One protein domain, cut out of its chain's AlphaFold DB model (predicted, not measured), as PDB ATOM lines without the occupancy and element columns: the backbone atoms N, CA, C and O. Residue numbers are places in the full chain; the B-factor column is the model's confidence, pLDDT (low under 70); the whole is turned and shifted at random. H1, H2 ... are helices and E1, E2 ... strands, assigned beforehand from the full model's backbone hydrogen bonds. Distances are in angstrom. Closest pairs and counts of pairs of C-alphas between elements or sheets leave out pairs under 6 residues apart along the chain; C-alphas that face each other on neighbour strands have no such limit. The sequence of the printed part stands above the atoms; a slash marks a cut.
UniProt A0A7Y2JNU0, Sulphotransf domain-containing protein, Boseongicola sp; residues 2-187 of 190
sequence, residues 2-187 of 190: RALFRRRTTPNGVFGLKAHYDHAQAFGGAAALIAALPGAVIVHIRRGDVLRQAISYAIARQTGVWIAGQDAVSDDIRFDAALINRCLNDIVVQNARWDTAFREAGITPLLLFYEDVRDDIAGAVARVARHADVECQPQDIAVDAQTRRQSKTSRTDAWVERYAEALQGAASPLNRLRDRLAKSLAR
ATOM      1  N   ARG A   2      33.821 -11.481  -7.352       85.56
ATOM      2  CA  ARG A   2      32.655 -11.339  -8.263       85.56
ATOM      3  C   ARG A   2      31.393 -12.099  -7.817       85.56
ATOM      4  O   ARG A   2      30.300 -11.543  -7.816       85.56
ATOM      5  N   ALA A   3      31.542 -13.352  -7.386       87.81
ATOM      6  CA  ALA A   3      30.422 -14.148  -6.876       87.81
ATOM      7  C   ALA A   3      29.827 -13.604  -5.561       87.81
ATOM      8  O   ALA A   3      28.627 -13.736  -5.345       87.81
ATOM      9  N   LEU A   4      30.646 -12.984  -4.702       87.31
ATOM     10  CA  LEU A   4      30.182 -12.345  -3.469       87.31
ATOM     11  C   LEU A   4      29.402 -11.072  -3.789       87.31
ATOM     12  O   LEU A   4      28.287 -10.943  -3.300       87.31
ATOM     13  N   PHE A   5      29.924 -10.206  -4.666       88.31
ATOM     14  CA  PHE A   5      29.205  -9.014  -5.134       88.31
ATOM     15  C   PHE A   5      27.808  -9.375  -5.641       88.31
ATOM     16  O   PHE A   5      26.820  -8.834  -5.165       88.31
ATOM     17  N   ARG A   6      27.686 -10.388  -6.504       88.38
ATOM     18  CA  ARG A   6      26.377 -10.823  -7.017       88.38
ATOM     19  C   ARG A   6      25.383 -11.310  -5.954       88.38
ATOM     20  O   ARG A   6      24.189 -11.265  -6.205       88.38
ATOM     21  N   ARG A   7      25.852 -11.845  -4.821       88.88
ATOM     22  CA  ARG A   7      25.000 -12.489  -3.797       88.88
ATOM     23  C   ARG A   7      24.758 -11.630  -2.558       88.88
ATOM     24  O   ARG A   7      23.866 -11.937  -1.778       88.88
ATOM     25  N   ARG A   8      25.613 -10.637  -2.319       87.69
ATOM     26  CA  ARG A   8      25.656  -9.836  -1.083       87.69
ATOM     27  C   ARG A   8      25.497  -8.338  -1.344       87.69
ATOM     28  O   ARG A   8      25.719  -7.552  -0.431       87.69
ATOM     29  N   THR A   9      25.151  -7.962  -2.573       89.81
ATOM     30  CA  THR A   9      24.731  -6.597  -2.895       89.81
ATOM     31  C   THR A   9      23.223  -6.515  -2.727       89.81
ATOM     32  O   THR A   9      22.495  -7.319  -3.312       89.81
ATOM     33  N   THR A  10      22.759  -5.598  -1.890       85.19
ATOM     34  CA  THR A  10      21.331  -5.330  -1.686       85.19
ATOM     35  C   THR A  10      20.726  -4.616  -2.903       85.19
ATOM     36  O   THR A  10      21.467  -4.084  -3.732       85.19
ATOM     37  N   PRO A  11      19.386  -4.568  -3.047       86.12
ATOM     38  CA  PRO A  11      18.738  -3.899  -4.182       86.12
ATOM     39  C   PRO A  11      19.117  -2.420  -4.357       86.12
ATOM     40  O   PRO A  11      19.107  -1.920  -5.475       86.12
ATOM     41  N   ASN A  12      19.508  -1.737  -3.276       81.62
ATOM     42  CA  ASN A  12      20.022  -0.362  -3.308       81.62
ATOM     43  C   ASN A  12      21.504  -0.258  -3.738       81.62
ATOM     44  O   ASN A  12      22.105   0.802  -3.603       81.62
ATOM     45  N   GLY A  13      22.117  -1.343  -4.223       84.25
ATOM     46  CA  GLY A  13      23.480  -1.347  -4.763       84.25
ATOM     47  C   GLY A  13      24.600  -1.441  -3.722       84.25
ATOM     48  O   GLY A  13      25.768  -1.517  -4.104       84.25
ATOM     49  N   VAL A  14      24.282  -1.490  -2.425       86.38
ATOM     50  CA  VAL A  14      25.288  -1.574  -1.355       86.38
ATOM     51  C   VAL A  14      25.781  -3.010  -1.187       86.38
ATOM     52  O   VAL A  14      25.000  -3.939  -0.988       86.38
ATOM     53  N   PHE A  15      27.099  -3.201  -1.234       90.12
ATOM     54  CA  PHE A  15      27.750  -4.484  -0.973       90.12
ATOM     55  C   PHE A  15      28.376  -4.509   0.424       90.12
ATOM     56  O   PHE A  15      29.173  -3.637   0.766       90.12
ATOM     57  N   GLY A  16      28.070  -5.547   1.208       89.88
ATOM     58  CA  GLY A  16      28.667  -5.775   2.527       89.88
ATOM     59  C   GLY A  16      29.565  -7.014   2.577       89.88
ATOM     60  O   GLY A  16      29.197  -8.090   2.092       89.88
ATOM     61  N   LEU A  17      30.724  -6.899   3.234       92.31
ATOM     62  CA  LEU A  17      31.640  -8.011   3.502       92.31
ATOM     63  C   LEU A  17      32.124  -7.988   4.954       92.31
ATOM     64  O   LEU A  17      32.573  -6.963   5.451       92.31
ATOM     65  N   LYS A  18      32.119  -9.157   5.607       92.62
ATOM     66  CA  LYS A  18      32.806  -9.384   6.885       92.62
ATOM     67  C   LYS A  18      34.019 -10.280   6.659       92.62
ATOM     68  O   LYS A  18      33.870 -11.383   6.129       92.62
ATOM     69  N   ALA A  19      35.193  -9.850   7.109       93.06
ATOM     70  CA  ALA A  19      36.427 -10.621   7.007       93.06
ATOM     71  C   ALA A  19      37.183 -10.642   8.342       93.06
ATOM     72  O   ALA A  19      37.385  -9.607   8.967       93.06
ATOM     73  N   HIS A  20      37.617 -11.832   8.761       93.00
ATOM     74  CA  HIS A  20      38.664 -11.979   9.772       93.00
ATOM     75  C   HIS A  20      40.035 -11.907   9.090       93.00
ATOM     76  O   HIS A  20      40.125 -12.040   7.867       93.00
ATOM     77  N   TYR A  21      41.109 -11.725   9.861       92.25
ATOM     78  CA  TYR A  21      42.454 -11.633   9.282       92.25
ATOM     79  C   TYR A  21      42.839 -12.895   8.490       92.25
ATOM     80  O   TYR A  21      43.420 -12.798   7.412       92.25
ATOM     81  N   ASP A  22      42.431 -14.074   8.964       90.12
ATOM     82  CA  ASP A  22      42.669 -15.344   8.266       90.12
ATOM     83  C   ASP A  22      41.967 -15.393   6.896       90.12
ATOM     84  O   ASP A  22      42.502 -15.952   5.944       90.12
ATOM     85  N   HIS A  23      40.811 -14.734   6.740       92.00
ATOM     86  CA  HIS A  23      40.166 -14.597   5.430       92.00
ATOM     87  C   HIS A  23      40.947 -13.658   4.510       92.00
ATOM     88  O   HIS A  23      40.999 -13.897   3.309       92.00
ATOM     89  N   ALA A  24      41.572 -12.611   5.055       93.12
ATOM     90  CA  ALA A  24      42.406 -11.700   4.275       93.12
ATOM     91  C   ALA A  24      43.658 -12.398   3.718       93.12
ATOM     92  O   ALA A  24      44.132 -12.032   2.647       93.12
ATOM     93  N   GLN A  25      44.164 -13.445   4.377       91.44
ATOM     94  CA  GLN A  25      45.279 -14.243   3.847       91.44
ATOM     95  C   GLN A  25      44.951 -14.881   2.492       91.44
ATOM     96  O   GLN A  25      45.816 -14.923   1.622       91.44
ATOM     97  N   ALA A  26      43.695 -15.273   2.256       90.38
ATOM     98  CA  ALA A  26      43.259 -15.796   0.957       90.38
ATOM     99  C   ALA A  26      43.338 -14.757  -0.183       90.38
ATOM    100  O   ALA A  26      43.247 -15.121  -1.353       90.38
ATOM    101  N   PHE A  27      43.518 -13.476   0.149       89.19
ATOM    102  CA  PHE A  27      43.723 -12.378  -0.797       89.19
ATOM    103  C   PHE A  27      45.194 -11.977  -0.948       89.19
ATOM    104  O   PHE A  27      45.484 -11.048  -1.689       89.19
ATOM    105  N   GLY A  28      46.122 -12.644  -0.253       92.69
ATOM    106  CA  GLY A  28      47.514 -12.198  -0.134       92.69
ATOM    107  C   GLY A  28      47.750 -11.223   1.026       92.69
ATOM    108  O   GLY A  28      48.800 -10.593   1.095       92.69
ATOM    109  N   GLY A  29      46.788 -11.094   1.948       93.50
ATOM    110  CA  GLY A  29      46.881 -10.262   3.147       93.50
ATOM    111  C   GLY A  29      45.867  -9.116   3.188       93.50
ATOM    112  O   GLY A  29      45.090  -8.891   2.261       93.50
ATOM    113  N   ALA A  30      45.877  -8.378   4.299       94.56
ATOM    114  CA  ALA A  30      44.942  -7.278   4.552       94.56
ATOM    115  C   ALA A  30      45.048  -6.149   3.515       94.56
ATOM    116  O   ALA A  30      44.021  -5.710   3.006       94.56
ATOM    117  N   ALA A  31      46.264  -5.735   3.144       94.12
ATOM    118  CA  ALA A  31      46.474  -4.685   2.145       94.12
ATOM    119  C   ALA A  31      45.893  -5.064   0.772       94.12
ATOM    120  O   ALA A  31      45.205  -4.265   0.143       94.12
ATOM    121  N   ALA A  32      46.094  -6.312   0.336       94.69
ATOM    122  CA  ALA A  32      45.561  -6.802  -0.930       94.69
ATOM    123  C   ALA A  32      44.025  -6.906  -0.920       94.69
ATOM    124  O   ALA A  32      43.376  -6.562  -1.908       94.69
ATOM    125  N   LEU A  33      43.427  -7.318   0.205       95.19
ATOM    126  CA  LEU A  33      41.971  -7.297   0.365       95.19
ATOM    127  C   LEU A  33      41.408  -5.867   0.309       95.19
ATOM    128  O   LEU A  33      40.406  -5.646  -0.365       95.19
ATOM    129  N   ILE A  34      42.054  -4.909   0.979       94.56
ATOM    130  CA  ILE A  34      41.667  -3.491   0.941       94.56
ATOM    131  C   ILE A  34      41.744  -2.956  -0.494       94.56
ATOM    132  O   ILE A  34      40.775  -2.386  -0.987       94.56
ATOM    133  N   ALA A  35      42.853  -3.200  -1.196       93.94
ATOM    134  CA  ALA A  35      43.031  -2.763  -2.581       93.94
ATOM    135  C   ALA A  35      41.982  -3.366  -3.536       93.94
ATOM    136  O   ALA A  35      41.581  -2.732  -4.509       93.94
ATOM    137  N   ALA A  36      41.499  -4.577  -3.244       93.00
ATOM    138  CA  ALA A  36      40.450  -5.236  -4.015       93.00
ATOM    139  C   ALA A  36      39.030  -4.688  -3.748       93.00
ATOM    140  O   ALA A  36      38.077  -5.122  -4.403       93.00
ATOM    141  N   LEU A  37      38.879  -3.758  -2.799       91.94
ATOM    142  CA  LEU A  37      37.624  -3.116  -2.403       91.94
ATOM    143  C   LEU A  37      37.764  -1.579  -2.438       91.94
ATOM    144  O   LEU A  37      37.650  -0.922  -1.401       91.94
ATOM    145  N   PRO A  38      38.024  -0.981  -3.617       89.75
ATOM    146  CA  PRO A  38      38.206   0.462  -3.732       89.75
ATOM    147  C   PRO A  38      36.938   1.214  -3.308       89.75
ATOM    148  O   PRO A  38      35.827   0.824  -3.666       89.75
ATOM    149  N   GLY A  39      37.112   2.295  -2.542       89.12
ATOM    150  CA  GLY A  39      36.006   3.120  -2.042       89.12
ATOM    151  C   GLY A  39      35.175   2.474  -0.928       89.12
ATOM    152  O   GLY A  39      34.136   3.015  -0.562       89.12
ATOM    153  N   ALA A  40      35.596   1.327  -0.386       93.25
ATOM    154  CA  ALA A  40      34.879   0.694   0.710       93.25
ATOM    155  C   ALA A  40      34.964   1.518   2.000       93.25
ATOM    156  O   ALA A  40      36.037   1.941   2.429       93.25
ATOM    157  N   VAL A  41      33.820   1.650   2.665       94.62
ATOM    158  CA  VAL A  41      33.733   2.155   4.034       94.62
ATOM    159  C   VAL A  41      34.214   1.052   4.971       94.62
ATOM    160  O   VAL A  41      33.644  -0.043   5.000       94.62
ATOM    161  N   ILE A  42      35.280   1.316   5.727       96.88
ATOM    162  CA  ILE A  42      35.907   0.302   6.577       96.88
ATOM    163  C   ILE A  42      35.476   0.484   8.029       96.88
ATOM    164  O   ILE A  42      35.760   1.495   8.666       96.88
ATOM    165  N   VAL A  43      34.861  -0.561   8.580       97.25
ATOM    166  CA  VAL A  43      34.569  -0.683  10.011       97.25
ATOM    167  C   VAL A  43      35.516  -1.715  10.607       97.25
ATOM    168  O   VAL A  43      35.563  -2.862  10.155       97.25
ATOM    169  N   HIS A  44      36.265  -1.326  11.634       97.19
ATOM    170  CA  HIS A  44      37.163  -2.218  12.352       97.19
ATOM    171  C   HIS A  44      36.602  -2.504  13.746       97.19
ATOM    172  O   HIS A  44      36.511  -1.610  14.583       97.19
ATOM    173  N   ILE A  45      36.212  -3.755  13.994       96.19
ATOM    174  CA  ILE A  45      35.683  -4.181  15.294       96.19
ATOM    175  C   ILE A  45      36.794  -4.871  16.082       96.19
ATOM    176  O   ILE A  45      37.329  -5.892  15.642       96.19
ATOM    177  N   ARG A  46      37.106  -4.340  17.263       94.75
ATOM    178  CA  ARG A  46      38.043  -4.930  18.228       94.75
ATOM    179  C   ARG A  46      37.298  -5.383  19.473       94.75
ATOM    180  O   ARG A  46      36.151  -5.015  19.691       94.75
ATOM    181  N   ARG A  47      37.942  -6.193  20.304       93.94
ATOM    182  CA  ARG A  47      37.440  -6.539  21.635       93.94
ATOM    183  C   ARG A  47      38.392  -5.961  22.669       93.94
ATOM    184  O   ARG A  47      39.600  -6.147  22.527       93.94
ATOM    185  N   GLY A  48      37.862  -5.236  23.652       91.31
ATOM    186  CA  GLY A  48      38.677  -4.629  24.705       91.31
ATOM    187  C   GLY A  48      39.313  -5.695  25.595       91.31
ATOM    188  O   GLY A  48      40.515  -5.667  25.853       91.31
ATOM    189  N   ASP A  49      38.526  -6.702  25.985       92.50
ATOM    190  CA  ASP A  49      39.028  -7.835  26.764       92.50
ATOM    191  C   ASP A  49      39.628  -8.922  25.853       92.50
ATOM    192  O   ASP A  49      38.985  -9.909  25.467       92.50
ATOM    193  N   VAL A  50      40.897  -8.716  25.492       93.25
ATOM    194  CA  VAL A  50      41.656  -9.606  24.601       93.25
ATOM    195  C   VAL A  50      41.866 -10.993  25.224       93.25
ATOM    196  O   VAL A  50      41.878 -11.995  24.507       93.25
ATOM    197  N   LEU A  51      41.973 -11.099  26.553       93.06
ATOM    198  CA  LEU A  51      42.128 -12.394  27.220       93.06
ATOM    199  C   LEU A  51      40.850 -13.227  27.094       93.06
ATOM    200  O   LEU A  51      40.898 -14.387  26.678       93.06
ATOM    201  N   ARG A  52      39.685 -12.635  27.374       92.75
ATOM    202  CA  ARG A  52      38.399 -13.312  27.159       92.75
ATOM    203  C   ARG A  52      38.169 -13.644  25.694       92.75
ATOM    204  O   ARG A  52      37.562 -14.678  25.396       92.75
ATOM    205  N   GLN A  53      38.651 -12.806  24.774       92.69
ATOM    206  CA  GLN A  53      38.656 -13.124  23.348       92.69
ATOM    207  C   GLN A  53      39.484 -14.382  23.062       92.69
ATOM    208  O   GLN A  53      38.982 -15.295  22.409       92.69
ATOM    209  N   ALA A  54      40.708 -14.460  23.586       94.00
ATOM    210  CA  ALA A  54      41.605 -15.595  23.399       94.00
ATOM    211  C   ALA A  54      41.035 -16.893  23.988       94.00
ATOM    212  O   ALA A  54      41.085 -17.931  23.333       94.00
ATOM    213  N   ILE A  55      40.424 -16.835  25.175       93.12
ATOM    214  CA  ILE A  55      39.735 -17.981  25.787       93.12
ATOM    215  C   ILE A  55      38.554 -18.429  24.923       93.12
ATOM    216  O   ILE A  55      38.416 -19.616  24.630       93.12
ATOM    217  N   SER A  56      37.729 -17.486  24.459       90.06
ATOM    218  CA  SER A  56      36.608 -17.799  23.562       90.06
ATOM    219  C   SER A  56      37.104 -18.458  22.271       90.06
ATOM    220  O   SER A  56      36.506 -19.424  21.802       90.06
ATOM    221  N   TYR A  57      38.221 -17.967  21.726       91.25
ATOM    222  CA  TYR A  57      38.849 -18.505  20.522       91.25
ATOM    223  C   TYR A  57      39.414 -19.914  20.748       91.25
ATOM    224  O   TYR A  57      39.211 -20.795  19.917       91.25
ATOM    225  N   ALA A  58      40.055 -20.159  21.892       93.25
ATOM    226  CA  ALA A  58      40.551 -21.478  22.277       93.25
ATOM    227  C   ALA A  58      39.411 -22.496  22.421       93.25
ATOM    228  O   ALA A  58      39.532 -23.619  21.937       93.25
ATOM    229  N   ILE A  59      38.289 -22.094  23.028       90.25
ATOM    230  CA  ILE A  59      37.090 -22.933  23.129       90.25
ATOM    231  C   ILE A  59      36.543 -23.240  21.732       90.25
ATOM    232  O   ILE A  59      36.322 -24.405  21.424       90.25
ATOM    233  N   ALA A  60      36.379 -22.230  20.872       89.00
ATOM    234  CA  ALA A  60      35.886 -22.420  19.506       89.00
ATOM    235  C   ALA A  60      36.785 -23.355  18.676       89.00
ATOM    236  O   ALA A  60      36.281 -24.181  17.920       89.00
ATOM    237  N   ARG A  61      38.112 -23.283  18.859       89.44
ATOM    238  CA  ARG A  61      39.064 -24.212  18.225       89.44
ATOM    239  C   ARG A  61      38.908 -25.656  18.711       89.44
ATOM    240  O   ARG A  61      39.146 -26.560  17.922       89.44
ATOM    241  N   GLN A  62      38.533 -25.873  19.972       88.75
ATOM    242  CA  GLN A  62      38.302 -27.218  20.516       88.75
ATOM    243  C   GLN A  62      36.944 -27.788  20.097       88.75
ATOM    244  O   GLN A  62      36.852 -28.962  19.761       88.75
ATOM    245  N   THR A  63      35.894 -26.964  20.096       85.12
ATOM    246  CA  THR A  63      34.526 -27.420  19.810       85.12
ATOM    247  C   THR A  63      34.169 -27.400  18.327       85.12
ATOM    248  O   THR A  63      33.163 -27.986  17.936       85.12
ATOM    249  N   GLY A  64      34.919 -26.662  17.505       82.38
ATOM    250  CA  GLY A  64      34.536 -26.339  16.128       82.38
ATOM    251  C   GLY A  64      33.369 -25.345  16.020       82.38
ATOM    252  O   GLY A  64      32.911 -25.069  14.913       82.38
ATOM    253  N   VAL A  65      32.894 -24.790  17.142       78.12
ATOM    254  CA  VAL A  65      31.731 -23.886  17.199       78.12
ATOM    255  C   VAL A  65      32.196 -22.441  17.205       78.12
ATOM    256  O   VAL A  65      32.711 -21.941  18.207       78.12
ATOM    257  N   TRP A  66      31.946 -21.755  16.098       76.25
ATOM    258  CA  TRP A  66      32.350 -20.368  15.867       76.25
ATOM    259  C   TRP A  66      31.189 -19.388  16.003       76.25
ATOM    260  O   TRP A  66      31.392 -18.222  16.342       76.25
ATOM    261  N   ILE A  67      29.971 -19.857  15.729       70.12
ATOM    262  CA  ILE A  67      28.747 -19.054  15.706       70.12
ATOM    263  C   ILE A  67      27.703 -19.725  16.605       70.12
ATOM    264  O   ILE A  67      27.637 -20.950  16.702       70.12
ATOM    265  N   ALA A  68      26.892 -18.916  17.289       60.38
ATOM    266  CA  ALA A  68      25.761 -19.417  18.062       60.38
ATOM    267  C   ALA A  68      24.803 -20.209  17.152       60.38
ATOM    268  O   ALA A  68      24.463 -19.747  16.068       60.38
ATOM    269  N   GLY A  69      24.388 -21.399  17.595       58.62
ATOM    270  CA  GLY A  69      23.513 -22.291  16.825       58.62
ATOM    271  C   GLY A  69      24.231 -23.315  15.939       58.62
ATOM    272  O   GLY A  69      23.549 -24.083  15.275       58.62
ATOM    273  N   GLN A  70      25.570 -23.357  15.923       68.38
ATOM    274  CA  GLN A  70      26.301 -24.497  15.355       68.38
ATOM    275  C   GLN A  70      26.395 -25.639  16.370       68.38
ATOM    276  O   GLN A  70      26.686 -25.398  17.546       68.38
ATOM    277  N   ASP A  71      26.212 -26.865  15.885       73.12
ATOM    278  CA  ASP A  71      26.433 -28.072  16.673       73.12
ATOM    279  C   ASP A  71      27.923 -28.249  16.977       73.12
ATOM    280  O   ASP A  71      28.791 -27.989  16.135       73.12
ATOM    281  N   ALA A  72      28.224 -28.662  18.207       75.75
ATOM    282  CA  ALA A  72      29.593 -28.924  18.613       75.75
ATOM    283  C   ALA A  72      30.113 -30.199  17.953       75.75
ATOM    284  O   ALA A  72      29.477 -31.247  17.995       75.75
ATOM    285  N   VAL A  73      31.307 -30.104  17.368       73.94
ATOM    286  CA  VAL A  73      32.041 -31.263  16.841       73.94
ATOM    287  C   VAL A  73      32.661 -32.066  17.992       73.94
ATOM    288  O   VAL A  73      32.910 -33.259  17.857       73.94
ATOM    289  N   SER A  74      32.906 -31.413  19.132       75.00
ATOM    290  CA  SER A  74      33.408 -32.028  20.359       75.00
ATOM    291  C   SER A  74      32.890 -31.289  21.590       75.00
ATOM    292  O   SER A  74      32.913 -30.054  21.631       75.00
ATOM    293  N   ASP A  75      32.503 -32.057  22.607       75.31
ATOM    294  CA  ASP A  75      32.117 -31.556  23.930       75.31
ATOM    295  C   ASP A  75      33.255 -31.644  24.967       75.31
ATOM    296  O   ASP A  75      33.129 -31.118  26.075       75.31
ATOM    297  N   ASP A  76      34.396 -32.255  24.618       80.25
ATOM    298  CA  ASP A  76      35.556 -32.394  25.512       80.25
ATOM    299  C   ASP A  76      36.407 -31.114  25.529       80.25
ATOM    300  O   ASP A  76      37.490 -31.024  24.949       80.25
ATOM    301  N   ILE A  77      35.870 -30.081  26.177       86.94
ATOM    302  CA  ILE A  77      36.513 -28.774  26.312       86.94
ATOM    303  C   ILE A  77      37.408 -28.775  27.552       86.94
ATOM    304  O   ILE A  77      36.920 -28.818  28.684       86.94
ATOM    305  N   ARG A  78      38.720 -28.618  27.361       91.62
ATOM    306  CA  ARG A  78      39.708 -28.596  28.449       91.62
ATOM    307  C   ARG A  78      40.484 -27.292  28.486       91.62
ATOM    308  O   ARG A  78      40.819 -26.700  27.459       91.62
ATOM    309  N   PHE A  79      40.797 -26.852  29.701       92.12
ATOM    310  CA  PHE A  79      41.688 -25.717  29.898       92.12
ATOM    311  C   PHE A  79      43.094 -26.071  29.402       92.12
ATOM    312  O   PHE A  79      43.695 -27.034  29.876       92.12
ATOM    313  N   ASP A  80      43.623 -25.254  28.493       92.00
ATOM    314  CA  ASP A  80      44.988 -25.348  27.978       92.00
ATOM    315  C   ASP A  80      45.587 -23.935  27.909       92.00
ATOM    316  O   ASP A  80      45.301 -23.153  26.998       92.00
ATOM    317  N   ALA A  81      46.436 -23.602  28.886       91.31
ATOM    318  CA  ALA A  81      47.108 -22.306  28.954       91.31
ATOM    319  C   ALA A  81      48.012 -22.040  27.737       91.31
ATOM    320  O   ALA A  81      48.137 -20.893  27.305       91.31
ATOM    321  N   ALA A  82      48.624 -23.073  27.150       90.06
ATOM    322  CA  ALA A  82      49.460 -22.908  25.967       90.06
ATOM    323  C   ALA A  82      48.607 -22.583  24.734       90.06
ATOM    324  O   ALA A  82      48.995 -21.724  23.939       90.06
ATOM    325  N   LEU A  83      47.442 -23.221  24.581       92.25
ATOM    326  CA  LEU A  83      46.477 -22.876  23.534       92.25
ATOM    327  C   LEU A  83      45.944 -21.453  23.702       92.25
ATOM    328  O   LEU A  83      45.949 -20.703  22.729       92.25
ATOM    329  N   ILE A  84      45.546 -21.062  24.917       93.88
ATOM    330  CA  ILE A  84      45.080 -19.695  25.199       93.88
ATOM    331  C   ILE A  84      46.172 -18.679  24.848       93.88
ATOM    332  O   ILE A  84      45.888 -17.698  24.165       93.88
ATOM    333  N   ASN A  85      47.430 -18.936  25.222       92.25
ATOM    334  CA  ASN A  85      48.548 -18.053  24.886       92.25
ATOM    335  C   ASN A  85      48.788 -17.953  23.367       92.25
ATOM    336  O   ASN A  85      49.064 -16.867  22.862       92.25
ATOM    337  N   ARG A  86      48.650 -19.059  22.619       92.75
ATOM    338  CA  ARG A  86      48.704 -19.025  21.145       92.75
ATOM    339  C   ARG A  86      47.573 -18.171  20.572       92.75
ATOM    340  O   ARG A  86      47.844 -17.280  19.780       92.75
ATOM    341  N   CYS A  87      46.337 -18.381  21.023       94.31
ATOM    342  CA  CYS A  87      45.182 -17.587  20.601       94.31
ATOM    343  C   CYS A  87      45.347 -16.094  20.925       94.31
ATOM    344  O   CYS A  87      44.990 -15.252  20.107       94.31
ATOM    345  N   LEU A  88      45.910 -15.765  22.090       94.44
ATOM    346  CA  LEU A  88      46.203 -14.390  22.492       94.44
ATOM    347  C   LEU A  88      47.214 -13.741  21.541       94.44
ATOM    348  O   LEU A  88      46.969 -12.649  21.033       94.44
ATOM    349  N   ASN A  89      48.321 -14.434  21.269       93.50
ATOM    350  CA  ASN A  89      49.332 -13.970  20.327       93.50
ATOM    351  C   ASN A  89      48.753 -13.793  18.916       93.50
ATOM    352  O   ASN A  89      48.998 -12.764  18.290       93.50
ATOM    353  N   ASP A  90      47.950 -14.750  18.445       93.88
ATOM    354  CA  ASP A  90      47.278 -14.674  17.146       93.88
ATOM    355  C   ASP A  90      46.418 -13.404  17.062       93.88
ATOM    356  O   ASP A  90      46.573 -12.624  16.126       93.88
ATOM    357  N   ILE A  91      45.580 -13.131  18.066       94.62
ATOM    358  CA  ILE A  91      44.721 -11.936  18.097       94.62
ATOM    359  C   ILE A  91      45.546 -10.642  18.075       94.62
ATOM    360  O   ILE A  91      45.239  -9.730  17.305       94.62
ATOM    361  N   VAL A  92      46.597 -10.546  18.896       94.75
ATOM    362  CA  VAL A  92      47.457  -9.350  18.952       94.75
ATOM    363  C   VAL A  92      48.137  -9.108  17.604       94.75
ATOM    364  O   VAL A  92      48.102  -7.991  17.086       94.75
ATOM    365  N   VAL A  93      48.702 -10.157  17.003       95.12
ATOM    366  CA  VAL A  93      49.373 -10.080  15.702       95.12
ATOM    367  C   VAL A  93      48.386  -9.723  14.589       95.12
ATOM    368  O   VAL A  93      48.691  -8.875  13.753       95.12
ATOM    369  N   GLN A  94      47.198 -10.329  14.573       95.06
ATOM    370  CA  GLN A  94      46.157 -10.025  13.591       95.06
ATOM    371  C   GLN A  94      45.692  -8.563  13.691       95.06
ATOM    372  O   GLN A  94      45.575  -7.903  12.659       95.06
ATOM    373  N   ASN A  95      45.493  -8.036  14.904       95.19
ATOM    374  CA  ASN A  95      45.147  -6.628  15.115       95.19
ATOM    375  C   ASN A  95      46.249  -5.694  14.595       95.19
ATOM    376  O   ASN A  95      45.970  -4.805  13.798       95.19
ATOM    377  N   ALA A  96      47.512  -5.942  14.957       95.38
ATOM    378  CA  ALA A  96      48.635  -5.118  14.502       95.38
ATOM    379  C   ALA A  96      48.798  -5.125  12.971       95.38
ATOM    380  O   ALA A  96      49.160  -4.117  12.359       95.38
ATOM    381  N   ARG A  97      48.517  -6.266  12.330       96.12
ATOM    382  CA  ARG A  97      48.565  -6.400  10.870       96.12
ATOM    383  C   ARG A  97      47.418  -5.665  10.177       96.12
ATOM    384  O   ARG A  97      47.640  -5.117   9.101       96.12
ATOM    385  N   TRP A  98      46.225  -5.624  10.773       97.12
ATOM    386  CA  TRP A  98      45.141  -4.759  10.298       97.12
ATOM    387  C   TRP A  98      45.504  -3.281  10.432       97.12
ATOM    388  O   TRP A  98      45.457  -2.567   9.435       97.12
ATOM    389  N   ASP A  99      45.947  -2.856  11.619       96.38
ATOM    390  CA  ASP A  99      46.345  -1.468  11.895       96.38
ATOM    391  C   ASP A  99      47.428  -0.994  10.904       96.38
ATOM    392  O   ASP A  99      47.375   0.115  10.370       96.38
ATOM    393  N   THR A 100      48.391  -1.869  10.597       96.88
ATOM    394  CA  THR A 100      49.439  -1.597   9.601       96.88
ATOM    395  C   THR A 100      48.867  -1.445   8.197       96.88
ATOM    396  O   THR A 100      49.164  -0.453   7.538       96.88
ATOM    397  N   ALA A 101      48.007  -2.368   7.761       97.06
ATOM    398  CA  ALA A 101      47.424  -2.319   6.425       97.06
ATOM    399  C   ALA A 101      46.534  -1.084   6.209       97.06
ATOM    400  O   ALA A 101      46.564  -0.494   5.133       97.06
ATOM    401  N   PHE A 102      45.774  -0.656   7.225       96.88
ATOM    402  CA  PHE A 102      44.981   0.575   7.137       96.88
ATOM    403  C   PHE A 102      45.872   1.807   6.998       96.88
ATOM    404  O   PHE A 102      45.636   2.635   6.121       96.88
ATOM    405  N   ARG A 103      46.934   1.894   7.807       96.12
ATOM    406  CA  ARG A 103      47.899   2.997   7.752       96.12
ATOM    407  C   ARG A 103      48.610   3.074   6.402       96.12
ATOM    408  O   ARG A 103      48.730   4.161   5.852       96.12
ATOM    409  N   GLU A 104      49.057   1.942   5.864       95.25
ATOM    410  CA  GLU A 104      49.706   1.872   4.546       95.25
ATOM    411  C   GLU A 104      48.758   2.261   3.406       95.25
ATOM    412  O   GLU A 104      49.184   2.892   2.442       95.25
ATOM    413  N   ALA A 105      47.468   1.942   3.533       94.94
ATOM    414  CA  ALA A 105      46.440   2.334   2.574       94.94
ATOM    415  C   ALA A 105      45.920   3.775   2.767       94.94
ATOM    416  O   ALA A 105      45.071   4.214   1.994       94.94
ATOM    417  N   GLY A 106      46.379   4.503   3.793       95.38
ATOM    418  CA  GLY A 106      45.871   5.839   4.126       95.38
ATOM    419  C   GLY A 106      44.416   5.850   4.612       95.38
ATOM    420  O   GLY A 106      43.730   6.863   4.485       95.38
ATOM    421  N   ILE A 107      43.925   4.733   5.152       95.56
ATOM    422  CA  ILE A 107      42.538   4.571   5.593       95.56
ATOM    423  C   ILE A 107      42.427   4.809   7.096       95.56
ATOM    424  O   ILE A 107      43.163   4.222   7.888       95.56
ATOM    425  N   THR A 108      41.439   5.609   7.493       95.56
ATOM    426  CA  THR A 108      41.006   5.730   8.891       95.56
ATOM    427  C   THR A 108      39.688   4.974   9.068       95.56
ATOM    428  O   THR A 108      38.645   5.495   8.670       95.56
ATOM    429  N   PRO A 109      39.699   3.742   9.611       97.12
ATOM    430  CA  PRO A 109      38.475   2.970   9.783       97.12
ATOM    431  C   PRO A 109      37.629   3.514  10.942       97.12
ATOM    432  O   PRO A 109      38.162   4.033  11.927       97.12
ATOM    433  N   LEU A 110      36.315   3.287  10.900       97.88
ATOM    434  CA  LEU A 110      35.479   3.410  12.093       97.88
ATOM    435  C   LEU A 110      35.829   2.287  13.073       97.88
ATOM    436  O   LEU A 110      35.471   1.126  12.860       97.88
ATOM    437  N   LEU A 111      36.510   2.643  14.162       97.25
ATOM    438  CA  LEU A 111      36.800   1.724  15.257       97.25
ATOM    439  C   LEU A 111      35.573   1.550  16.163       97.25
ATOM    440  O   LEU A 111      35.034   2.520  16.704       97.25
ATOM    441  N   LEU A 112      35.176   0.296  16.365       96.81
ATOM    442  CA  LEU A 112      34.149  -0.115  17.318       96.81
ATOM    443  C   LEU A 112      34.718  -1.168  18.270       96.81
ATOM    444  O   LEU A 112      35.462  -2.053  17.841       96.81
ATOM    445  N   PHE A 113      34.324  -1.120  19.541       95.56
ATOM    446  CA  PHE A 113      34.579  -2.215  20.471       95.56
ATOM    447  C   PHE A 113      33.367  -3.133  20.560       95.56
ATOM    448  O   PHE A 113      32.224  -2.687  20.570       95.56
ATOM    449  N   TYR A 114      33.625  -4.435  20.611       92.88
ATOM    450  CA  TYR A 114      32.606  -5.468  20.727       92.88
ATOM    451  C   TYR A 114      31.685  -5.224  21.923       92.88
ATOM    452  O   TYR A 114      30.486  -5.444  21.813       92.88
ATOM    453  N   GLU A 115      32.243  -4.785  23.046       90.88
ATOM    454  CA  GLU A 115      31.505  -4.462  24.259       90.88
ATOM    455  C   GLU A 115      30.478  -3.347  24.007       90.88
ATOM    456  O   GLU A 115      29.300  -3.552  24.280       90.88
ATOM    457  N   ASP A 116      30.892  -2.249  23.367       91.62
ATOM    458  CA  ASP A 116      30.000  -1.137  23.011       91.62
ATOM    459  C   ASP A 116      28.920  -1.577  22.014       91.62
ATOM    460  O   ASP A 116      27.748  -1.248  22.164       91.62
ATOM    461  N   VAL A 117      29.304  -2.358  20.996       91.69
ATOM    462  CA  VAL A 117      28.367  -2.868  19.980       91.69
ATOM    463  C   VAL A 117      27.351  -3.821  20.598       91.69
ATOM    464  O   VAL A 117      26.193  -3.835  20.196       91.69
ATOM    465  N   ARG A 118      27.780  -4.645  21.555       87.25
ATOM    466  CA  ARG A 118      26.915  -5.580  22.277       87.25
ATOM    467  C   ARG A 118      25.913  -4.831  23.152       87.25
ATOM    468  O   ARG A 118      24.766  -5.262  23.226       87.25
ATOM    469  N   ASP A 119      26.361  -3.779  23.828       88.69
ATOM    470  CA  ASP A 119      25.544  -3.047  24.795       88.69
ATOM    471  C   ASP A 119      24.580  -2.065  24.106       88.69
ATOM    472  O   ASP A 119      23.493  -1.821  24.628       88.69
ATOM    473  N   ASP A 120      24.917  -1.582  22.903       88.44
ATOM    474  CA  ASP A 120      24.049  -0.746  22.068       88.44
ATOM    475  C   ASP A 120      24.219  -1.048  20.562       88.44
ATOM    476  O   ASP A 120      24.953  -0.379  19.824       88.44
ATOM    477  N   ILE A 121      23.499  -2.070  20.081       87.94
ATOM    478  CA  ILE A 121      23.523  -2.464  18.661       87.94
ATOM    479  C   ILE A 121      22.967  -1.344  17.773       87.94
ATOM    480  O   ILE A 121      23.525  -1.079  16.707       87.94
ATOM    481  N   ALA A 122      21.885  -0.684  18.192       87.62
ATOM    482  CA  ALA A 122      21.237   0.353  17.393       87.62
ATOM    483  C   ALA A 122      22.159   1.568  17.213       87.62
ATOM    484  O   ALA A 122      22.366   2.030  16.088       87.62
ATOM    485  N   GLY A 123      22.796   2.032  18.290       89.44
ATOM    486  CA  GLY A 123      23.789   3.099  18.228       89.44
ATOM    487  C   GLY A 123      25.019   2.714  17.409       89.44
ATOM    488  O   GLY A 123      25.514   3.526  16.621       89.44
ATOM    489  N   ALA A 124      25.494   1.468  17.510       92.12
ATOM    490  CA  ALA A 124      26.583   0.977  16.668       92.12
ATOM    491  C   ALA A 124      26.221   0.997  15.175       92.12
ATOM    492  O   ALA A 124      27.008   1.491  14.365       92.12
ATOM    493  N   VAL A 125      25.027   0.523  14.803       90.81
ATOM    494  CA  VAL A 125      24.543   0.556  13.414       90.81
ATOM    495  C   VAL A 125      24.394   1.996  12.918       90.81
ATOM    496  O   VAL A 125      24.872   2.306  11.829       90.81
ATOM    497  N   ALA A 126      23.843   2.902  13.728       89.44
ATOM    498  CA  ALA A 126      23.728   4.318  13.370       89.44
ATOM    499  C   ALA A 126      25.100   4.981  13.134       89.44
ATOM    500  O   ALA A 126      25.265   5.781  12.210       89.44
ATOM    501  N   ARG A 127      26.122   4.630  13.930       92.94
ATOM    502  CA  ARG A 127      27.508   5.089  13.717       92.94
ATOM    503  C   ARG A 127      28.093   4.564  12.407       92.94
ATOM    504  O   ARG A 127      28.767   5.323  11.716       92.94
ATOM    505  N   VAL A 128      27.838   3.298  12.071       93.25
ATOM    506  CA  VAL A 128      28.263   2.707  10.791       93.25
ATOM    507  C   VAL A 128      27.580   3.410   9.623       93.25
ATOM    508  O   VAL A 128      28.270   3.801   8.689       93.25
ATOM    509  N   ALA A 129      26.265   3.628   9.693       89.69
ATOM    510  CA  ALA A 129      25.510   4.316   8.648       89.69
ATOM    511  C   ALA A 129      26.042   5.736   8.409       89.69
ATOM    512  O   ALA A 129      26.365   6.084   7.279       89.69
ATOM    513  N   ARG A 130      26.276   6.507   9.481       91.69
ATOM    514  CA  ARG A 130      26.891   7.842   9.388       91.69
ATOM    515  C   ARG A 130      28.294   7.801   8.783       91.69
ATOM    516  O   ARG A 130      28.632   8.654   7.976       91.69
ATOM    517  N   HIS A 131      29.121   6.834   9.179       93.81
ATOM    518  CA  HIS A 131      30.464   6.683   8.616       93.81
ATOM    519  C   HIS A 131      30.439   6.269   7.139       93.81
ATOM    520  O   HIS A 131      31.371   6.578   6.404       93.81
ATOM    521  N   ALA A 132      29.374   5.587   6.715       89.75
ATOM    522  CA  ALA A 132      29.145   5.190   5.336       89.75
ATOM    523  C   ALA A 132      28.405   6.238   4.491       89.75
ATOM    524  O   ALA A 132      28.164   5.971   3.318       89.75
ATOM    525  N   ASP A 133      28.040   7.383   5.079       88.50
ATOM    526  CA  ASP A 133      27.182   8.402   4.465       88.50
ATOM    527  C   ASP A 133      25.843   7.833   3.952       88.50
ATOM    528  O   ASP A 133      25.357   8.147   2.868       88.50
ATOM    529  N   VAL A 134      25.253   6.926   4.738       84.44
ATOM    530  CA  VAL A 134      23.958   6.298   4.463       84.44
ATOM    531  C   VAL A 134      22.919   6.850   5.429       84.44
ATOM    532  O   VAL A 134      23.093   6.782   6.649       84.44
ATOM    533  N   GLU A 135      21.803   7.343   4.893       80.19
ATOM    534  CA  GLU A 135      20.635   7.681   5.703       80.19
ATOM    535  C   GLU A 135      20.066   6.416   6.356       80.19
ATOM    536  O   GLU A 135      19.714   5.443   5.690       80.19
ATOM    537  N   CYS A 136      19.992   6.423   7.683       75.31
ATOM    538  CA  CYS A 136      19.438   5.329   8.465       75.31
ATOM    539  C   CYS A 136      18.686   5.920   9.650       75.31
ATOM    540  O   CYS A 136      19.278   6.637  10.464       75.31
ATOM    541  N   GLN A 137      17.389   5.634   9.744       71.56
ATOM    542  CA  GLN A 137      16.609   6.019  10.907       71.56
ATOM    543  C   GLN A 137      16.656   4.899  11.958       71.56
ATOM    544  O   GLN A 137      16.647   3.722  11.593       71.56
ATOM    545  N   PRO A 138      16.669   5.214  13.266       66.19
ATOM    546  CA  PRO A 138      16.714   4.196  14.318       66.19
ATOM    547  C   PRO A 138      15.602   3.141  14.214       66.19
ATOM    548  O   PRO A 138      15.844   1.971  14.499       66.19
ATOM    549  N   GLN A 139      14.406   3.535  13.762       69.06
ATOM    550  CA  GLN A 139      13.272   2.632  13.541       69.06
ATOM    551  C   GLN A 139      13.481   1.615  12.407       69.06
ATOM    552  O   GLN A 139      12.810   0.586  12.393       69.06
ATOM    553  N   ASP A 140      14.416   1.871  11.489       70.75
ATOM    554  CA  ASP A 140      14.743   0.960  10.386       70.75
ATOM    555  C   ASP A 140      15.728  -0.134  10.830       70.75
ATOM    556  O   ASP A 140      15.954  -1.119  10.122       70.75
ATOM    557  N   ILE A 141      16.331   0.023  12.015       70.81
ATOM    558  CA  ILE A 141      17.295  -0.924  12.566       70.81
ATOM    559  C   ILE A 141      16.525  -2.079  13.208       70.81
ATOM    560  O   ILE A 141      16.257  -2.102  14.410       70.81
ATOM    561  N   ALA A 142      16.190  -3.079  12.394       67.12
ATOM    562  CA  ALA A 142      15.688  -4.352  12.887       67.12
ATOM    563  C   ALA A 142      16.805  -5.089  13.650       67.12
ATOM    564  O   ALA A 142      17.615  -5.814  13.067       67.12
ATOM    565  N   VAL A 143      16.867  -4.900  14.970       62.88
ATOM    566  CA  VAL A 143      17.739  -5.690  15.847       62.88
ATOM    567  C   VAL A 143      17.068  -7.039  16.086       62.88
ATOM    568  O   VAL A 143      16.400  -7.246  17.097       62.88
ATOM    569  N   ASP A 144      17.225  -7.975  15.150       56.91
ATOM    570  CA  ASP A 144      16.914  -9.367  15.460       56.91
ATOM    571  C   ASP A 144      17.996  -9.872  16.424       56.91
ATOM    572  O   ASP A 144      19.173 -10.002  16.069       56.91
ATOM    573  N   ALA A 145      17.617 -10.078  17.685       49.12
ATOM    574  CA  ALA A 145      18.498 -10.485  18.775       49.12
ATOM    575  C   ALA A 145      18.934 -11.959  18.629       49.12
ATOM    576  O   ALA A 145      18.803 -12.765  19.550       49.12
ATOM    577  N   GLN A 146      19.457 -12.352  17.464       44.03
ATOM    578  CA  GLN A 146      19.832 -13.740  17.186       44.03
ATOM    579  C   GLN A 146      21.163 -14.159  17.808       44.03
ATOM    580  O   GLN A 146      21.484 -15.345  17.843       44.03
ATOM    581  N   THR A 147      21.934 -13.242  18.393       44.56
ATOM    582  CA  THR A 147      23.064 -13.634  19.246       44.56
ATOM    583  C   THR A 147      22.577 -13.856  20.672       44.56
ATOM    584  O   THR A 147      22.908 -13.120  21.599       44.56
ATOM    585  N   ARG A 148      21.767 -14.911  20.851       41.84
ATOM    586  CA  ARG A 148      21.410 -15.425  22.179       41.84
ATOM    587  C   ARG A 148      22.691 -15.589  22.992       41.84
ATOM    588  O   ARG A 148      23.593 -16.340  22.612       41.84
ATOM    589  N   ARG A 149      22.747 -14.867  24.111       43.38
ATOM    590  CA  ARG A 149      23.780 -14.942  25.143       43.38
ATOM    591  C   ARG A 149      23.982 -16.414  25.499       43.38
ATOM    592  O   ARG A 149      23.156 -17.003  26.186       43.38
ATOM    593  N   GLN A 150      25.055 -17.032  25.010       46.41
ATOM    594  CA  GLN A 150      25.429 -18.337  25.534       46.41
ATOM    595  C   GLN A 150      25.783 -18.146  27.008       46.41
ATOM    596  O   GLN A 150      26.501 -17.211  27.364       46.41
ATOM    597  N   SER A 151      25.296 -19.057  27.841       42.03
ATOM    598  CA  SER A 151      25.526 -19.220  29.281       42.03
ATOM    599  C   SER A 151      27.003 -19.524  29.628       42.03
ATOM    600  O   SER A 151      27.305 -20.359  30.472       42.03
ATOM    601  N   LYS A 152      27.948 -18.892  28.920       52.94
ATOM    602  CA  LYS A 152      29.396 -19.158  28.876       52.94
ATOM    603  C   LYS A 152      30.217 -18.279  29.827       52.94
ATOM    604  O   LYS A 152      31.445 -18.390  29.823       52.94
ATOM    605  N   THR A 153      29.575 -17.417  30.618       59.75
ATOM    606  CA  THR A 153      30.267 -16.483  31.519       59.75
ATOM    607  C   THR A 153      31.055 -17.247  32.583       59.75
ATOM    608  O   THR A 153      32.273 -17.121  32.606       59.75
ATOM    609  N   SER A 154      30.428 -18.188  33.303       70.00
ATOM    610  CA  SER A 154      31.071 -18.907  34.419       70.00
ATOM    611  C   SER A 154      32.335 -19.681  34.027       70.00
ATOM    612  O   SER A 154      33.330 -19.660  34.745       70.00
ATOM    613  N   ARG A 155      32.343 -20.338  32.859       85.19
ATOM    614  CA  ARG A 155      33.530 -21.064  32.377       85.19
ATOM    615  C   ARG A 155      34.638 -20.121  31.935       85.19
ATOM    616  O   ARG A 155      35.803 -20.380  32.213       85.19
ATOM    617  N   THR A 156      34.276 -19.064  31.211       86.00
ATOM    618  CA  THR A 156      35.254 -18.075  30.748       86.00
ATOM    619  C   THR A 156      35.896 -17.387  31.946       86.00
ATOM    620  O   THR A 156      37.113 -17.261  31.963       86.00
ATOM    621  N   ASP A 157      35.102 -17.019  32.955       87.81
ATOM    622  CA  ASP A 157      35.574 -16.442  34.219       87.81
ATOM    623  C   ASP A 157      36.565 -17.383  34.918       87.81
ATOM    624  O   ASP A 157      37.713 -17.006  35.143       87.81
ATOM    625  N   ALA A 158      36.187 -18.650  35.118       90.50
ATOM    626  CA  ALA A 158      37.073 -19.644  35.722       90.50
ATOM    627  C   ALA A 158      38.377 -19.853  34.924       90.50
ATOM    628  O   ALA A 158      39.435 -20.126  35.486       90.50
ATOM    629  N   TRP A 159      38.335 -19.748  33.592       93.56
ATOM    630  CA  TRP A 159      39.534 -19.868  32.757       93.56
ATOM    631  C   TRP A 159      40.403 -18.612  32.791       93.56
ATOM    632  O   TRP A 159      41.617 -18.741  32.653       93.56
ATOM    633  N   VAL A 160      39.820 -17.426  32.982       92.12
ATOM    634  CA  VAL A 160      40.578 -16.189  33.216       92.12
ATOM    635  C   VAL A 160      41.388 -16.322  34.503       92.12
ATOM    636  O   VAL A 160      42.597 -16.099  34.473       92.12
ATOM    637  N   GLU A 161      40.756 -16.763  35.594       91.62
ATOM    638  CA  GLU A 161      41.416 -16.986  36.888       91.62
ATOM    639  C   GLU A 161      42.547 -18.016  36.767       91.62
ATOM    640  O   GLU A 161      43.706 -17.714  37.052       91.62
ATOM    641  N   ARG A 162      42.252 -19.197  36.207       91.44
ATOM    642  CA  ARG A 162      43.259 -20.251  35.989       91.44
ATOM    643  C   ARG A 162      44.403 -19.813  35.077       91.44
ATOM    644  O   ARG A 162      45.538 -20.258  35.241       91.44
ATOM    645  N   TYR A 163      44.127 -18.972  34.079       91.06
ATOM    646  CA  TYR A 163      45.171 -18.423  33.219       91.06
ATOM    647  C   TYR A 163      46.060 -17.441  33.986       91.06
ATOM    648  O   TYR A 163      47.280 -17.503  33.844       91.06
ATOM    649  N   ALA A 164      45.483 -16.588  34.835       87.69
ATOM    650  CA  ALA A 164      46.242 -15.679  35.688       87.69
ATOM    651  C   ALA A 164      47.167 -16.441  36.655       87.69
ATOM    652  O   ALA A 164      48.352 -16.117  36.744       87.69
ATOM    653  N   GLU A 165      46.678 -17.509  37.290       87.75
ATOM    654  CA  GLU A 165      47.496 -18.403  38.125       87.75
ATOM    655  C   GLU A 165      48.649 -19.031  37.323       87.75
ATOM    656  O   GLU A 165      49.807 -19.032  37.755       87.75
ATOM    657  N   ALA A 166      48.370 -19.503  36.102       85.00
ATOM    658  CA  ALA A 166      49.383 -20.085  35.222       85.00
ATOM    659  C   ALA A 166      50.481 -19.081  34.808       85.00
ATOM    660  O   ALA A 166      51.626 -19.485  34.578       85.00
ATOM    661  N   LEU A 167      50.166 -17.781  34.733       79.31
ATOM    662  CA  LEU A 167      51.151 -16.721  34.478       79.31
ATOM    663  C   LEU A 167      52.023 -16.395  35.696       79.31
ATOM    664  O   LEU A 167      53.115 -15.851  35.512       79.31
ATOM    665  N   GLN A 168      51.582 -16.712  36.910       73.38
ATOM    666  CA  GLN A 168      52.344 -16.473  38.138       73.38
ATOM    667  C   GLN A 168      53.251 -17.660  38.507       73.38
ATOM    668  O   GLN A 168      54.269 -17.480  39.174       73.38
ATOM    669  N   GLY A 169      52.938 -18.868  38.028       67.12
ATOM    670  CA  GLY A 169      53.730 -20.072  38.291       67.12
ATOM    671  C   GLY A 169      55.144 -20.060  37.685       67.12
ATOM    672  O   GLY A 169      55.429 -19.390  36.689       67.12
ATOM    673  N   ALA A 170      56.050 -20.874  38.236       57.22
ATOM    674  CA  ALA A 170      57.442 -20.994  37.770       57.22
ATOM    675  C   ALA A 170      57.570 -21.386  36.278       57.22
ATOM    676  O   ALA A 170      58.525 -20.999  35.611       57.22
ATOM    677  N   ALA A 171      56.574 -22.085  35.720       59.22
ATOM    678  CA  ALA A 171      56.504 -22.451  34.301       59.22
ATOM    679  C   ALA A 171      55.867 -21.372  33.395       59.22
ATOM    680  O   ALA A 171      55.643 -21.624  32.204       59.22
ATOM    681  N   SER A 172      55.570 -20.183  33.923       66.12
ATOM    682  CA  SER A 172      54.939 -19.084  33.185       66.12
ATOM    683  C   SER A 172      55.722 -18.694  31.923       66.12
ATOM    684  O   SER A 172      56.957 -18.660  31.951       66.12
ATOM    685  N   PRO A 173      55.042 -18.358  30.807       64.12
ATOM    686  CA  PRO A 173      55.680 -17.776  29.629       64.12
ATOM    687  C   PRO A 173      56.505 -16.524  29.952       64.12
ATOM    688  O   PRO A 173      57.566 -16.340  29.363       64.12
ATOM    689  N   LEU A 174      56.063 -15.704  30.916       64.75
ATOM    690  CA  LEU A 174      56.782 -14.500  31.348       64.75
ATOM    691  C   LEU A 174      58.068 -14.852  32.092       64.75
ATOM    692  O   LEU A 174      59.115 -14.280  31.801       64.75
ATOM    693  N   ASN A 175      58.019 -15.848  32.981       66.38
ATOM    694  CA  ASN A 175      59.210 -16.344  33.671       66.38
ATOM    695  C   ASN A 175      60.194 -16.976  32.678       66.38
ATOM    696  O   ASN A 175      61.377 -16.651  32.690       66.38
ATOM    697  N   ARG A 176      59.705 -17.773  31.719       69.44
ATOM    698  CA  ARG A 176      60.541 -18.351  30.654       69.44
ATOM    699  C   ARG A 176      61.140 -17.298  29.722       69.44
ATOM    700  O   ARG A 176      62.286 -17.452  29.300       69.44
ATOM    701  N   LEU A 177      60.391 -16.248  29.379       68.50
ATOM    702  CA  LEU A 177      60.893 -15.130  28.579       68.50
ATOM    703  C   LEU A 177      61.957 -14.351  29.355       68.50
ATOM    704  O   LEU A 177      63.029 -14.104  28.810       68.50
ATOM    705  N   ARG A 178      61.700 -14.039  30.629       69.69
ATOM    706  CA  ARG A 178      62.663 -13.402  31.536       69.69
ATOM    707  C   ARG A 178      63.957 -14.208  31.621       69.69
ATOM    708  O   ARG A 178      65.026 -13.646  31.418       69.69
ATOM    709  N   ASP A 179      63.868 -15.521  31.820       74.81
ATOM    710  CA  ASP A 179      65.039 -16.396  31.914       74.81
ATOM    711  C   ASP A 179      65.807 -16.483  30.587       74.81
ATOM    712  O   ASP A 179      67.039 -16.508  30.574       74.81
ATOM    713  N   ARG A 180      65.102 -16.512  29.446       78.12
ATOM    714  CA  ARG A 180      65.726 -16.477  28.111       78.12
ATOM    715  C   ARG A 180      66.424 -15.147  27.841       78.12
ATOM    716  O   ARG A 180      67.542 -15.159  27.333       78.12
ATOM    717  N   LEU A 181      65.794 -14.027  28.189       74.19
ATOM    718  CA  LEU A 181      66.375 -12.693  28.047       74.19
ATOM    719  C   LEU A 181      67.591 -12.527  28.959       74.19
ATOM    720  O   LEU A 181      68.637 -12.104  28.482       74.19
ATOM    721  N   ALA A 182      67.507 -12.957  30.220       73.31
ATOM    722  CA  ALA A 182      68.637 -12.955  31.146       73.31
ATOM    723  C   ALA A 182      69.817 -13.779  30.601       73.31
ATOM    724  O   ALA A 182      70.948 -13.301  30.569       73.31
ATOM    725  N   LYS A 183      69.551 -14.984  30.073       79.31
ATOM    726  CA  LYS A 183      70.573 -15.822  29.420       79.31
ATOM    727  C   LYS A 183      71.143 -15.197  28.144       79.31
ATOM    728  O   LYS A 183      72.313 -15.412  27.850       79.31
ATOM    729  N   SER A 184      70.342 -14.460  27.375       76.44
ATOM    730  CA  SER A 184      70.791 -13.776  26.156       76.44
ATOM    731  C   SER A 184      71.648 -12.547  26.469       76.44
ATOM    732  O   SER A 184      72.673 -12.353  25.821       76.44
ATOM    733  N   LEU A 185      71.271 -11.759  27.479       71.31
ATOM    734  CA  LEU A 185      72.026 -10.592  27.941       71.31
ATOM    735  C   LEU A 185      73.359 -10.999  28.582       71.31
ATOM    736  O   LEU A 185      74.374 -10.374  28.303       71.31
ATOM    737  N   ALA A 186      73.385 -12.099  29.340       71.94
ATOM    738  CA  ALA A 186      74.608 -12.651  29.928       71.94
ATOM    739  C   ALA A 186      75.594 -13.252  28.901       71.94
ATOM    740  O   ALA A 186      76.716 -13.595  29.259       71.94
ATOM    741  N   ARG A 187      75.184 -13.416  27.635       68.88
ATOM    742  CA  ARG A 187      76.002 -13.987  26.550       68.88
ATOM    743  C   ARG A 187      76.583 -12.942  25.593       68.88
ATOM    744  O   ARG A 187      77.228 -13.334  24.623       68.88
TER     745      ARG A 187
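This is residues 2 to 187 of the 190 residues of the protein "Sulphotransf domain-containing protein" of Boseongicola sp (UniProt A0A7Y2JNU0). A short parallel ribbon of two strands, E1 and E2, stands between the long helix H5 on one side and H7 on the other, with H4 crossing the first part of H5 and H8 packing on H4. H2 and H3 sit by the later part of H5, H1 lies off at one end, and residues 176 to 187, mostly H9, stick out as an arm. The printed part has 186 residues and is mostly helix, in the order H1 H2 H3 E1 H4 H5 E2 H6 H7 H8 H9. It is loose, with a radius of gyration of the C-alphas of 19.9 A and spans of 61 by 42 by 29 A.

H1, residues 2 to 8, touches no helix. H2, residues 21 to 25, and H3, residues 30 to 35, touch only at the corner, closest at the C-alphas of Ala 24 and Ala 30, 5.1 A. H3 touches residues 97 to 104 of H5, residues 81 to 104, at a shallow tilt of 29 degrees, the same way; the C-alphas of Ala 31 and Ala 101 are closest, 5.0 A. E1, residues 43 to 46, and E2, residues 110 to 113, are parallel neighbours at 26 degrees, with N 44 and O 110 at 2.9 A and N 112 and O 44 at 2.9 A, within hydrogen-bond range. With H4, residues 50 to 63, and H5 between them they form a strand-helix-strand unit, two parallel neighbour strands joined through helices, with a right-handed crossover. H4 touches residues 83 to 91 of H5 at a steep tilt of 64 degrees, opposite ways, closest at the C-alphas of Ala 54 and Leu 88, 4.8 A. H6, residues 114 to 119, and H7, residues 121 to 131, only just touch, only at the corner, with 3 pairs of C-alphas within 8 A, the closest those of Val 117 and Ala 124, 5.4 A. The closest C-alphas of E2 and H7, Leu 110 and His 131, are 6.9 A apart. Residues 156 to 160 of H8, residues 153 to 168, touch residues 51 to 56 of H4, closest at the C-alphas of Thr 156 and Ile 55, 6.7 A, at a steep tilt of 69 degrees, only just short of perpendicular. H9, residues 173 to 185, is close to H8 but not clearly touching, with the C-alphas of Leu 167 and Pro 173 closest, 6.7 A. In each helix every O i to N i+4 pair is within hydrogen-bond range.

H1 begins at C-alpha 2, (32.655, -11.339, -8.263). H4 is 19.8 A long, H5 34.5 A, H7 15.3 A, H8 23.0 A and H9 17.9 A. H9 ends at C-alpha 185, (72.026, -10.592, 27.941).

The two C-alphas farthest apart, Gln 139 and Arg 187, are 66.2 A apart. The printed part has no cut; the links H1 to H2, H4 to H5 and H7 to H8 are long. Mean pLDDT of the printed part is 84.5, with values under 70 at residues 68 to 70, 138 to 139, 142 to 153, 169 to 178 and 187.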